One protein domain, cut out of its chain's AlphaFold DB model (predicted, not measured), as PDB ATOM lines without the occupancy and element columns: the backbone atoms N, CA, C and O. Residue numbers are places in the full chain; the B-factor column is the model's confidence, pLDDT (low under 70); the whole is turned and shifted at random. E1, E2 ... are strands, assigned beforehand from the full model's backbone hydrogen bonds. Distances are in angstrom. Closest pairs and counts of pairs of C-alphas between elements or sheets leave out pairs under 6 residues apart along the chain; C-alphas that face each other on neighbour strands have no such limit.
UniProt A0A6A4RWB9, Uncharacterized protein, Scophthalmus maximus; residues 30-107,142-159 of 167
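What this domain is: This is residues 30 to 107 and 142 to 159 of the 167 residues of an uncharacterized protein of Scophthalmus maximus (UniProt A0A6A4RWB9). Picture a lopsided sandwich: a large, strongly twisted sheet built on the long strands E7, E8 and E9, with a small sheet of E1, E4 and E5 over part of one face, its strands crossing those of the large sheet at 84 degrees. The hairpin E2 and E3 extends the large sheet at one end of E7, E6 pairs at the other end, and E10 folds back beside E9. The printed part has 96 residues, no named helix and ten strands, E1 to E10 in chain order; the class is all strand, and both sheets are antiparallel. The whole is compact, with a radius of gyration of the C-alphas of 13.8 A and spans of 41 by 36 by 21 A.

How they stand to each other: Start at E7, residues 78 to 89, which bends by 66 degrees at residue 84. On one side of it find E6, residues 67 to 71, with N 68 and O 81 2.9 A apart, and E3, residues 43 to 45, with N 88 and O 44 at 2.8 A. On the other side runs E8, residues 94 to 102, with N 98 and O 85 at 2.8 A; E6, E7 and E8 form a meander, each strand the antiparallel neighbour of the one before. E7 lies on one side of E8 and E9, residues 145 to 153, on the other side, with N 150 and O 97 at 2.8 A; E8 in turn lies on one side of E9 and E10, residues 156 to 158, on the other side, with N 153 and O 156 at 2.8 A. E2, residues 38 to 40, forms a hairpin with E3, with N 45 and O 38 at 2.8 A. In the other sheet, E4, residues 48 to 52, is the inner strand between E1, residues 30 to 32, with N 50 and O 31 at 2.8 A, and E5, residues 59 to 63, with N 51 and O 60 at 2.8 A. Between the sheets, the closest C-alphas of E5 and E7 are Arg 63 and Val 83, 6.7 A apart; those of E4 and E10 are Ser 51 and Gly 156, 6.6 A.

Where its parts are: Find C-alpha 78 at (106.565, 237.015, 226.951); from there E7 runs 28.8 A to C-alpha 89 at (128.093, 255.136, 232.994). E8 measures 25.2 A and E9 22.7 A. E4, E5 and E6 span 13.6, 13.0 and 13.1 A. E1 begins at C-alpha 30, (126.435, 246.462, 222.020). E1, E2, E3 and E10 have three residues each.

The domain as a whole: The farthest C-alphas, Asp 56 and Ser 142, are 42.2 A apart. Residues 108 to 141 are not printed, and C-alphas 107 and 142 stand 15.3 A apart across the cut. No link printed whole is long. Look for pLDDT under 70 at residues 53 to 55, 71 to 79, 102 to 107 and 142 to 159.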
ATOM      1  N   ASN A  30     127.394 245.415 221.698       80.75
ATOM      2  CA  ASN A  30     126.435 246.462 222.020       80.75
ATOM      3  C   ASN A  30     127.059 247.815 221.674       80.75
ATOM      4  O   ASN A  30     128.150 248.131 222.147       80.75
ATOM      5  N   VAL A  31     126.374 248.608 220.850       88.44
ATOM      6  CA  VAL A  31     126.897 249.878 220.320       88.44
ATOM      7  C   VAL A  31     125.825 250.955 220.400       88.44
ATOM      8  O   VAL A  31     124.697 250.764 219.942       88.44
ATOM      9  N   TRP A  32     126.165 252.108 220.973       90.12
ATOM     10  CA  TRP A  32     125.292 253.279 220.949       90.12
ATOM     11  C   TRP A  32     125.140 253.813 219.529       90.12
ATOM     12  O   TRP A  32     126.118 253.970 218.800       90.12
ATOM     13  N   LEU A  33     123.906 254.126 219.138       90.44
ATOM     14  CA  LEU A  33     123.626 254.683 217.822       90.44
ATOM     15  C   LEU A  33     123.432 256.195 217.930       90.44
ATOM     16  O   LEU A  33     122.438 256.664 218.490       90.44
ATOM     17  N   GLY A  34     124.372 256.937 217.346       92.00
ATOM     18  CA  GLY A  34     124.394 258.398 217.348       92.00
ATOM     19  C   GLY A  34     125.102 259.002 218.563       92.00
ATOM     20  O   GLY A  34     125.552 258.304 219.468       92.00
ATOM     21  N   ALA A  35     125.215 260.331 218.563       91.06
ATOM     22  CA  ALA A  35     125.812 261.074 219.667       91.06
ATOM     23  C   ALA A  35     124.915 261.045 220.925       91.06
ATOM     24  O   ALA A  35     123.686 260.936 220.801       91.06
ATOM     25  N   PRO A  36     125.494 261.204 222.133       90.94
ATOM     26  CA  PRO A  36     124.713 261.414 223.343       90.94
ATOM     27  C   PRO A  36     123.753 262.593 223.167       90.94
ATOM     28  O   PRO A  36     124.144 263.675 222.735       90.94
ATOM     29  N   SER A  37     122.487 262.396 223.519       90.75
ATOM     30  CA  SER A  37     121.480 263.464 223.504       90.75
ATOM     31  C   SER A  37     121.592 264.387 224.712       90.75
ATOM     32  O   SER A  37     121.162 265.534 224.657       90.75
ATOM     33  N   CYS A  38     122.140 263.880 225.816       89.69
ATOM     34  CA  CYS A  38     122.377 264.635 227.035       89.69
ATOM     35  C   CYS A  38     123.554 264.012 227.790       89.69
ATOM     36  O   CYS A  38     123.753 262.798 227.736       89.69
ATOM     37  N   GLN A  39     124.308 264.830 228.518       90.94
ATOM     38  CA  GLN A  39     125.319 264.375 229.465       90.94
ATOM     39  C   GLN A  39     125.077 265.046 230.815       90.94
ATOM     40  O   GLN A  39     124.786 266.241 230.882       90.94
ATOM     41  N   ARG A  40     125.170 264.271 231.897       88.69
ATOM     42  CA  ARG A  40     125.052 264.767 233.274       88.69
ATOM     43  C   ARG A  40     126.093 264.079 234.144       88.69
ATOM     44  O   ARG A  40     125.932 262.917 234.509       88.69
ATOM     45  N   GLY A  41     127.153 264.805 234.489       91.94
ATOM     46  CA  GLY A  41     128.295 264.222 235.193       91.94
ATOM     47  C   GLY A  41     128.934 263.109 234.361       91.94
ATOM     48  O   GLY A  41     129.173 263.297 233.174       91.94
ATOM     49  N   SER A  42     129.157 261.945 234.971       89.00
ATOM     50  CA  SER A  42     129.715 260.755 234.313       89.00
ATOM     51  C   SER A  42     128.708 259.944 233.490       89.00
ATOM     52  O   SER A  42     129.042 258.850 233.037       89.00
ATOM     53  N   TYR A  43     127.473 260.428 233.326       86.81
ATOM     54  CA  TYR A  43     126.422 259.709 232.611       86.81
ATOM     55  C   TYR A  43     126.120 260.353 231.259       86.81
ATOM     56  O   TYR A  43     125.836 261.553 231.186       86.81
ATOM     57  N   ALA A  44     126.121 259.543 230.200       87.94
ATOM     58  CA  ALA A  44     125.734 259.945 228.849       87.94
ATOM     59  C   ALA A  44     124.431 259.246 228.445       87.94
ATOM     60  O   ALA A  44     124.313 258.037 228.591       87.94
ATOM     61  N   PHE A  45     123.453 259.993 227.940       90.44
ATOM     62  CA  PHE A  45     122.122 259.487 227.594       90.44
ATOM     63  C   PHE A  45     121.949 259.409 226.082       90.44
ATOM     64  O   PHE A  45     122.302 260.348 225.367       90.44
ATOM     65  N   TYR A  46     121.346 258.328 225.598       91.44
ATOM     66  CA  TYR A  46     121.220 258.034 224.171       91.44
ATOM     67  C   TYR A  46     119.762 257.798 223.773       91.44
ATOM     68  O   TYR A  46     118.907 257.494 224.603       91.44
ATOM     69  N   LYS A  47     119.470 257.932 222.476       93.50
ATOM     70  CA  LYS A  47     118.142 257.613 221.920       93.50
ATOM     71  C   LYS A  47     118.014 256.158 221.496       93.50
ATOM     72  O   LYS A  47     116.898 255.656 221.396       93.50
ATOM     73  N   SER A  48     119.134 255.495 221.224       91.00
ATOM     74  CA  SER A  48     119.123 254.138 220.696       91.00
ATOM     75  C   SER A  48     120.432 253.398 220.906       91.00
ATOM     76  O   SER A  48     121.505 254.001 220.909       91.00
ATOM     77  N   VAL A  49     120.326 252.078 221.011       88.69
ATOM     78  CA  VAL A  49     121.447 251.141 221.097       88.69
ATOM     79  C   VAL A  49     121.189 249.968 220.162       88.69
ATOM     80  O   VAL A  49     120.071 249.453 220.090       88.69
ATOM     81  N   SER A  50     122.210 249.558 219.420       85.88
ATOM     82  CA  SER A  50     122.202 248.296 218.694       85.88
ATOM     83  C   SER A  50     122.805 247.204 219.558       85.88
ATOM     84  O   SER A  50     123.819 247.429 220.214       85.88
ATOM     85  N   SER A  51     122.203 246.027 219.516       78.50
ATOM     86  CA  SER A  51     122.648 244.840 220.224       78.50
ATOM     87  C   SER A  51     122.681 243.660 219.259       78.50
ATOM     88  O   SER A  51     121.811 243.519 218.393       78.50
ATOM     89  N   ARG A  52     123.714 242.832 219.386       72.69
ATOM     90  CA  ARG A  52     123.901 241.629 218.585       72.69
ATOM     91  C   ARG A  52     124.280 240.455 219.491       72.69
ATOM     92  O   ARG A  52     125.336 240.463 220.120       72.69
ATOM     93  N   ALA A  53     123.435 239.421 219.502       65.94
ATOM     94  CA  ALA A  53     123.591 238.246 220.369       65.94
ATOM     95  C   ALA A  53     124.767 237.336 219.990       65.94
ATOM     96  O   ALA A  53     125.301 236.618 220.829       65.94
ATOM     97  N   ARG A  54     125.138 237.302 218.708       65.81
ATOM     98  CA  ARG A  54     126.233 236.488 218.156       65.81
ATOM     99  C   ARG A  54     126.915 237.288 217.063       65.81
ATOM    100  O   ARG A  54     126.199 237.969 216.346       65.81
ATOM    101  N   ALA A  55     128.226 237.167 216.875       67.81
ATOM    102  CA  ALA A  55     128.978 237.971 215.901       67.81
ATOM    103  C   ALA A  55     128.353 238.024 214.488       67.81
ATOM    104  O   ALA A  55     128.354 239.090 213.888       67.81
ATOM    105  N   ASP A  56     127.720 236.945 214.015       73.56
ATOM    106  CA  ASP A  56     127.028 236.885 212.709       73.56
ATOM    107  C   ASP A  56     125.489 236.905 212.815       73.56
ATOM    108  O   ASP A  56     124.763 236.593 211.874       73.56
ATOM    109  N   GLY A  57     124.968 237.221 213.998       70.56
ATOM    110  CA  GLY A  57     123.542 237.277 214.286       70.56
ATOM    111  C   GLY A  57     122.877 238.567 213.797       70.56
ATOM    112  O   GLY A  57     123.548 239.566 213.519       70.56
ATOM    113  N   PRO A  58     121.533 238.579 213.734       73.31
ATOM    114  CA  PRO A  58     120.792 239.782 213.392       73.31
ATOM    115  C   PRO A  58     121.061 240.888 214.418       73.31
ATOM    116  O   PRO A  58     121.067 240.651 215.627       73.31
ATOM    117  N   VAL A  59     121.261 242.110 213.924       79.00
ATOM    118  CA  VAL A  59     121.355 243.302 214.772       79.00
ATOM    119  C   VAL A  59     119.953 243.710 215.196       79.00
ATOM    120  O   VAL A  59     119.091 243.964 214.355       79.00
ATOM    121  N   GLN A  60     119.739 243.820 216.500       81.06
ATOM    122  CA  GLN A  60     118.532 244.387 217.076       81.06
ATOM    123  C   GLN A  60     118.787 245.835 217.472       81.06
ATOM    124  O   GLN A  60     119.824 246.153 218.046       81.06
ATOM    125  N   VAL A  61     117.841 246.726 217.171       85.12
ATOM    126  CA  VAL A  61     117.935 248.142 217.544       85.12
ATOM    127  C   VAL A  61     116.847 248.478 218.551       85.12
ATOM    128  O   VAL A  61     115.656 248.405 218.244       85.12
ATOM    129  N   TRP A  62     117.283 248.906 219.729       85.06
ATOM    130  CA  TRP A  62     116.440 249.333 220.837       85.06
ATOM    131  C   TRP A  62     116.391 250.855 220.861       85.06
ATOM    132  O   TRP A  62     117.435 251.508 220.829       85.06
ATOM    133  N   ARG A  63     115.189 251.426 220.891       88.00
ATOM    134  CA  ARG A  63     114.953 252.871 220.825       88.00
ATOM    135  C   ARG A  63     114.165 253.341 222.034       88.00
ATOM    136  O   ARG A  63     113.234 252.675 222.470       88.00
ATOM    137  N   LEU A  64     114.536 254.505 222.550       86.81
ATOM    138  CA  LEU A  64     113.820 255.181 223.622       86.81
ATOM    139  C   LEU A  64     112.366 255.461 223.206       86.81
ATOM    140  O   LEU A  64     112.135 256.034 222.144       86.81
ATOM    141  N   GLY A  65     111.411 255.087 224.056       84.19
ATOM    142  CA  GLY A  65     109.970 255.237 223.838       84.19
ATOM    143  C   GLY A  65     109.321 254.126 223.009       84.19
ATOM    144  O   GLY A  65     108.099 254.104 222.894       84.19
ATOM    145  N   GLU A  66     110.105 253.198 222.451       83.75
ATOM    146  CA  GLU A  66     109.573 252.069 221.686       83.75
ATOM    147  C   GLU A  66     109.212 250.882 222.587       83.75
ATOM    148  O   GLU A  66     109.746 250.705 223.691       83.75
ATOM    149  N   PHE A  67     108.309 250.048 222.072       81.50
ATOM    150  CA  PHE A  67     107.781 248.870 222.748       81.50
ATOM    151  C   PHE A  67     108.267 247.590 222.072       81.50
ATOM    152  O   PHE A  67     108.221 247.458 220.850       81.50
ATOM    153  N   TYR A  68     108.672 246.617 222.881       75.75
ATOM    154  CA  TYR A  68     109.222 245.352 222.409       75.75
ATOM    155  C   TYR A  68     108.599 244.178 223.149       75.75
ATOM    156  O   TYR A  68     108.360 244.247 224.352       75.75
ATOM    157  N   PHE A  69     108.385 243.074 222.440       74.38
ATOM    158  CA  PHE A  69     108.101 241.796 223.080       74.38
ATOM    159  C   PHE A  69     109.412 241.192 223.562       74.38
ATOM    160  O   PHE A  69     110.303 240.924 222.755       74.38
ATOM    161  N   ILE A  70     109.529 240.982 224.869       70.69
ATOM    162  CA  ILE A  70     110.724 240.401 225.477       70.69
ATOM    163  C   ILE A  70     110.359 239.184 226.312       70.69
ATOM    164  O   ILE A  70     109.247 239.057 226.822       70.69
ATOM    165  N   ARG A  71     111.323 238.282 226.463       67.00
ATOM    166  CA  ARG A  71     111.219 237.130 227.347       67.00
ATOM    167  C   ARG A  71     112.408 237.162 228.303       67.00
ATOM    168  O   ARG A  71     113.544 237.104 227.844       67.00
ATOM    169  N   CYS A  72     112.144 237.286 229.602       62.09
ATOM    170  CA  CYS A  72     113.191 237.479 230.614       62.09
ATOM    171  C   CYS A  72     113.968 236.190 230.936       62.09
ATOM    172  O   CYS A  72     115.133 236.252 231.316       62.09
ATOM    173  N   GLY A  73     113.348 235.030 230.713       60.81
ATOM    174  CA  GLY A  73     113.943 233.713 230.891       60.81
ATOM    175  C   GLY A  73     113.291 232.687 229.963       60.81
ATOM    176  O   GLY A  73     112.163 232.886 229.521       60.81
ATOM    177  N   PRO A  74     113.950 231.564 229.643       59.44
ATOM    178  CA  PRO A  74     113.452 230.601 228.654       59.44
ATOM    179  C   PRO A  74     112.057 230.045 228.984       59.44
ATOM    180  O   PRO A  74     111.302 229.717 228.072       59.44
ATOM    181  N   GLN A  75     111.711 229.984 230.272       66.25
ATOM    182  CA  GLN A  75     110.415 229.515 230.768       66.25
ATOM    183  C   GLN A  75     109.456 230.652 231.150       66.25
ATOM    184  O   GLN A  75     108.283 230.393 231.404       66.25
ATOM    185  N   ASP A  76     109.926 231.900 231.165       62.44
ATOM    186  CA  ASP A  76     109.092 233.040 231.536       62.44
ATOM    187  C   ASP A  76     108.130 233.390 230.396       62.44
ATOM    188  O   ASP A  76     108.478 233.216 229.219       62.44
ATOM    189  N   PRO A  77     106.931 233.907 230.707       63.34
ATOM    190  CA  PRO A  77     106.028 234.414 229.689       63.34
ATOM    191  C   PRO A  77     106.637 235.616 228.959       63.34
ATOM    192  O   PRO A  77     107.490 236.341 229.476       63.34
ATOM    193  N   VAL A  78     106.187 235.827 227.721       68.62
ATOM    194  CA  VAL A  78     106.565 237.015 226.951       68.62
ATOM    195  C   VAL A  78     105.842 238.220 227.545       68.62
ATOM    196  O   VAL A  78     104.617 238.209 227.658       68.62
ATOM    197  N   CYS A  79     106.580 239.274 227.876       66.94
ATOM    198  CA  CYS A  79     106.020 240.543 228.323       66.94
ATOM    199  C   CYS A  79     106.306 241.658 227.313       66.94
ATOM    200  O   CYS A  79     107.136 241.518 226.410       66.94
ATOM    201  N   ILE A  80     105.582 242.768 227.441       75.19
ATOM    202  CA  ILE A  80     105.843 243.974 226.654       75.19
ATOM    203  C   ILE A  80     106.766 244.870 227.479       75.19
ATOM    204  O   ILE A  80     106.462 245.175 228.629       75.19
ATOM    205  N   ALA A  81     107.867 245.315 226.891       76.50
ATOM    206  CA  ALA A  81     108.800 246.255 227.489       76.50
ATOM    207  C   ALA A  81     108.784 247.579 226.728       76.50
ATOM    208  O   ALA A  81     109.063 247.607 225.533       76.50
ATOM    209  N   GLU A  82     108.490 248.668 227.427       81.81
ATOM    210  CA  GLU A  82     108.717 250.036 226.955       81.81
ATOM    211  C   GLU A  82     110.120 250.469 227.371       81.81
ATOM    212  O   GLU A  82     110.443 250.451 228.562       81.81
ATOM    213  N   VAL A  83     110.953 250.892 226.423       82.69
ATOM    214  CA  VAL A  83     112.270 251.453 226.749       82.69
ATOM    215  C   VAL A  83     112.087 252.880 227.251       82.69
ATOM    216  O   VAL A  83     111.740 253.781 226.499       82.69
ATOM    217  N   THR A  84     112.353 253.100 228.533       85.38
ATOM    218  CA  THR A  84     112.122 254.393 229.203       85.38
ATOM    219  C   THR A  84     113.387 255.216 229.401       85.38
ATOM    220  O   THR A  84     113.295 256.429 229.574       85.38
ATOM    221  N   LEU A  85     114.567 254.587 229.378       86.38
ATOM    222  CA  LEU A  85     115.844 255.291 229.475       86.38
ATOM    223  C   LEU A  85     116.977 254.439 228.899       86.38
ATOM    224  O   LEU A  85     116.977 253.222 229.064       86.38
ATOM    225  N   LEU A  86     117.944 255.087 228.257       86.44
ATOM    226  CA  LEU A  86     119.158 254.481 227.711       86.44
ATOM    227  C   LEU A  86     120.345 255.370 228.076       86.44
ATOM    228  O   LEU A  86     120.346 256.558 227.737       86.44
ATOM    229  N   TRP A  87     121.328 254.826 228.789       88.81
ATOM    230  CA  TRP A  87     122.475 255.606 229.234       88.81
ATOM    231  C   TRP A  87     123.726 254.769 229.452       88.81
ATOM    232  O   TRP A  87     123.677 253.563 229.662       88.81
ATOM    233  N   GLU A  88     124.862 255.443 229.433       87.44
ATOM    234  CA  GLU A  88     126.164 254.892 229.750       87.44
ATOM    235  C   GLU A  88     126.680 255.511 231.044       87.44
ATOM    236  O   GLU A  88     126.672 256.735 231.191       87.44
ATOM    237  N   ASP A  89     127.162 254.678 231.963       85.88
ATOM    238  CA  ASP A  89     128.093 255.136 232.994       85.88
ATOM    239  C   ASP A  89     129.499 255.155 232.391       85.88
ATOM    240  O   ASP A  89     130.127 254.107 232.241       85.88
ATOM    241  N   GLN A  90     129.999 256.342 232.048       85.12
ATOM    242  CA  GLN A  90     131.283 256.516 231.365       85.12
ATOM    243  C   GLN A  90     132.480 256.126 232.240       85.12
ATOM    244  O   GLN A  90     133.538 255.789 231.709       85.12
ATOM    245  N   THR A  91     132.330 256.136 233.571       83.88
ATOM    246  CA  THR A  91     133.419 255.732 234.478       83.88
ATOM    247  C   THR A  91     133.651 254.229 234.430       83.88
ATOM    248  O   THR A  91     134.793 253.776 234.444       83.88
ATOM    249  N   ARG A  92     132.564 253.456 234.329       79.25
ATOM    250  CA  ARG A  92     132.590 251.987 234.286       79.25
ATOM    251  C   ARG A  92     132.456 251.425 232.874       79.25
ATOM    252  O   ARG A  92     132.612 250.224 232.688       79.25
ATOM    253  N   ARG A  93     132.153 252.283 231.895       80.06
ATOM    254  CA  ARG A  93     131.764 251.920 230.522       80.06
ATOM    255  C   ARG A  93     130.624 250.900 230.502       80.06
ATOM    256  O   ARG A  93     130.630 249.949 229.726       80.06
ATOM    257  N   HIS A  94     129.659 251.074 231.404       80.38
ATOM    258  CA  HIS A  94     128.490 250.202 231.494       80.38
ATOM    259  C   HIS A  94     127.354 250.758 230.648       80.38
ATOM    260  O   HIS A  94     126.941 251.900 230.847       80.38
ATOM    261  N   LEU A  95     126.817 249.926 229.756       82.06
ATOM    262  CA  LEU A  95     125.650 250.248 228.945       82.06
ATOM    263  C   LEU A  95     124.385 249.822 229.688       82.06
ATOM    264  O   LEU A  95     124.144 248.637 229.924       82.06
ATOM    265  N   LEU A  96     123.579 250.802 230.066       82.56
ATOM    266  CA  LEU A  96     122.432 250.637 230.942       82.56
ATOM    267  C   LEU A  96     121.150 251.065 230.234       82.56
ATOM    268  O   LEU A  96     121.129 251.950 229.373       82.56
ATOM    269  N   ALA A  97     120.057 250.430 230.631       81.94
ATOM    270  CA  ALA A  97     118.729 250.764 230.172       81.94
ATOM    271  C   ALA A  97     117.715 250.663 231.310       81.94
ATOM    272  O   ALA A  97     117.902 249.957 232.295       81.94
ATOM    273  N   SER A  98     116.614 251.384 231.168       79.19
ATOM    274  CA  SER A  98     115.458 251.301 232.046       79.19
ATOM    275  C   SER A  98     114.288 250.931 231.173       79.19
ATOM    276  O   SER A  98     114.012 251.616 230.183       79.19
ATOM    277  N   ALA A  99     113.574 249.885 231.552       77.06
ATOM    278  CA  ALA A  99     112.391 249.441 230.849       77.06
ATOM    279  C   ALA A  99     111.202 249.374 231.805       77.06
ATOM    280  O   ALA A  99     111.331 248.979 232.967       77.06
ATOM    281  N   ARG A 100     110.027 249.747 231.308       78.44
ATOM    282  CA  ARG A 100     108.767 249.469 231.987       78.44
ATOM    283  C   ARG A 100     108.176 248.201 231.395       78.44
ATOM    284  O   ARG A 100     107.938 248.133 230.193       78.44
ATOM    285  N   LEU A 101     107.958 247.210 232.247       72.75
ATOM    286  CA  LEU A 101     107.436 245.909 231.858       72.75
ATOM    287  C   LEU A 101     105.931 245.844 232.106       72.75
ATOM    288  O   LEU A 101     105.438 246.223 233.174       72.75
ATOM    289  N   TYR A 102     105.225 245.323 231.112       68.62
ATOM    290  CA  TYR A 102     103.796 245.070 231.126       68.62
ATOM    291  C   TYR A 102     103.568 243.576 230.930       68.62
ATOM    292  O   TYR A 102     103.855 243.017 229.868       68.62
ATOM    293  N   PHE A 103     103.045 242.939 231.971       66.56
ATOM    294  CA  PHE A 103     102.689 241.525 231.962       66.56
ATOM    295  C   PHE A 103     101.194 241.364 231.695       66.56
ATOM    296  O   PHE A 103     100.381 242.225 232.062       66.56
ATOM    297  N   LEU A 104     100.816 240.253 231.063       57.28
ATOM    298  CA  LEU A 104      99.410 239.887 230.982       57.28
ATOM    299  C   LEU A 104      98.895 239.575 232.407       57.28
ATOM    300  O   LEU A 104      99.657 239.087 233.240       57.28
ATOM    301  N   PRO A 105      97.620 239.852 232.731       51.38
ATOM    302  CA  PRO A 105      97.013 239.490 234.014       51.38
ATOM    303  C   PRO A 105      97.156 238.000 234.308       51.38
ATOM    304  O   PRO A 105      97.371 237.612 235.454       51.38
ATOM    305  N   GLU A 106      97.079 237.185 233.255       49.44
ATOM    306  CA  GLU A 106      97.286 235.742 233.283       49.44
ATOM    307  C   GLU A 106      98.700 235.344 233.744       49.44
ATOM    308  O   GLU A 106      98.855 234.288 234.348       49.44
ATOM    309  N   ASP A 107      99.691 236.211 233.530       46.31
ATOM    310  CA  ASP A 107     101.106 235.995 233.856       46.31
ATOM    311  C   ASP A 107     101.512 236.611 235.206       46.31
ATOM    312  O   ASP A 107     102.670 236.533 235.621       46.31
ATOM    313  N   SER A 142      95.087 250.552 235.714       41.69
ATOM    314  CA  SER A 142      94.872 249.638 236.839       41.69
ATOM    315  C   SER A 142      95.726 248.360 236.828       41.69
ATOM    316  O   SER A 142      95.534 247.509 237.694       41.69
ATOM    317  N   ARG A 143      96.633 248.168 235.858       49.16
ATOM    318  CA  ARG A 143      97.517 246.983 235.808       49.16
ATOM    319  C   ARG A 143      98.852 247.240 236.521       49.16
ATOM    320  O   ARG A 143      99.341 248.371 236.474       49.16
ATOM    321  N   PRO A 144      99.462 246.220 237.157       45.06
ATOM    322  CA  PRO A 144     100.756 246.376 237.815       45.06
ATOM    323  C   PRO A 144     101.813 246.786 236.783       45.06
ATOM    324  O   PRO A 144     102.121 246.037 235.857       45.06
ATOM    325  N   ARG A 145     102.343 248.002 236.935       53.03
ATOM    326  CA  ARG A 145     103.462 248.521 236.145       53.03
ATOM    327  C   ARG A 145     104.729 248.298 236.945       53.03
ATOM    328  O   ARG A 145     104.836 248.796 238.062       53.03
ATOM    329  N   MET A 146     105.680 247.569 236.375       61.81
ATOM    330  CA  MET A 146     106.978 247.357 237.004       61.81
ATOM    331  C   MET A 146     108.040 248.087 236.188       61.81
ATOM    332  O   MET A 146     108.238 247.781 235.016       61.81
ATOM    333  N   THR A 147     108.707 249.069 236.790       54.94
ATOM    334  CA  THR A 147     109.875 249.722 236.184       54.94
ATOM    335  C   THR A 147     111.125 248.990 236.650       54.94
ATOM    336  O   THR A 147     111.295 248.779 237.850       54.94
ATOM    337  N   GLN A 148     111.989 248.599 235.717       61.22
ATOM    338  CA  GLN A 148     113.226 247.883 236.012       61.22
ATOM    339  C   GLN A 148     114.415 248.519 235.294       61.22
ATOM    340  O   GLN A 148     114.334 248.865 234.116       61.22
ATOM    341  N   VAL A 149     115.530 248.642 236.014       57.59
ATOM    342  CA  VAL A 149     116.831 248.994 235.439       57.59
ATOM    343  C   VAL A 149     117.556 247.704 235.080       57.59
ATOM    344  O   VAL A 149     117.611 246.776 235.880       57.59
ATOM    345  N   VAL A 150     118.082 247.649 233.865       63.28
ATOM    346  CA  VAL A 150     118.657 246.464 233.232       63.28
ATOM    347  C   VAL A 150     119.944 246.830 232.507       63.28
ATOM    348  O   VAL A 150     120.148 247.973 232.093       63.28
ATOM    349  N   THR A 151     120.826 245.852 232.333       62.62
ATOM    350  CA  THR A 151     122.018 246.023 231.493       62.62
ATOM    351  C   THR A 151     121.655 245.665 230.058       62.62
ATOM    352  O   THR A 151     120.917 244.708 229.826       62.62
ATOM    353  N   VAL A 152     122.146 246.422 229.079       60.50
ATOM    354  CA  VAL A 152     121.962 246.047 227.671       60.50
ATOM    355  C   VAL A 152     122.917 244.894 227.353       60.50
ATOM    356  O   VAL A 152     124.122 245.007 227.555       60.50
ATOM    357  N   THR A 153     122.368 243.778 226.887       58.97
ATOM    358  CA  THR A 153     123.075 242.537 226.524       58.97
ATOM    359  C   THR A 153     122.808 242.188 225.067       58.97
ATOM    360  O   THR A 153     121.857 242.696 224.469       58.97
ATOM    361  N   GLY A 154     123.609 241.294 224.489       45.53
ATOM    362  CA  GLY A 154     123.465 240.832 223.106       45.53
ATOM    363  C   GLY A 154     122.084 240.239 222.780       45.53
ATOM    364  O   GLY A 154     121.624 240.322 221.645       45.53
ATOM    365  N   SER A 155     121.389 239.668 223.768       46.53
ATOM    366  CA  SER A 155     120.021 239.138 223.641       46.53
ATOM    367  C   SER A 155     118.911 240.157 223.949       46.53
ATOM    368  O   SER A 155     117.744 239.777 224.037       46.53
ATOM    369  N   GLY A 156     119.250 241.435 224.147       56.22
ATOM    370  CA  GLY A 156     118.323 242.490 224.555       56.22
ATOM    371  C   GLY A 156     118.614 243.003 225.962       56.22
ATOM    372  O   GLY A 156     119.712 243.475 226.238       56.22
ATOM    373  N   PHE A 157     117.654 242.937 226.879       53.16
ATOM    374  CA  PHE A 157     117.856 243.388 228.259       53.16
ATOM    375  C   PHE A 157     118.290 242.229 229.162       53.16
ATOM    376  O   PHE A 157     117.527 241.295 229.392       53.16
ATOM    377  N   GLY A 158     119.516 242.298 229.682       48.38
ATOM    378  CA  GLY A 158     120.025 241.388 230.700       48.38
ATOM    379  C   GLY A 158     119.645 241.883 232.087       48.38
ATOM    380  O   GLY A 158     120.123 242.925 232.550       48.38
ATOM    381  N   PHE A 159     118.788 241.125 232.763       46.66
ATOM    382  CA  PHE A 159     118.342 241.397 234.128       46.66
ATOM    383  C   PHE A 159     119.397 240.917 235.134       46.66
ATOM    384  O   PHE A 159     119.226 239.901 235.802       46.66
TER     385      PHE A 159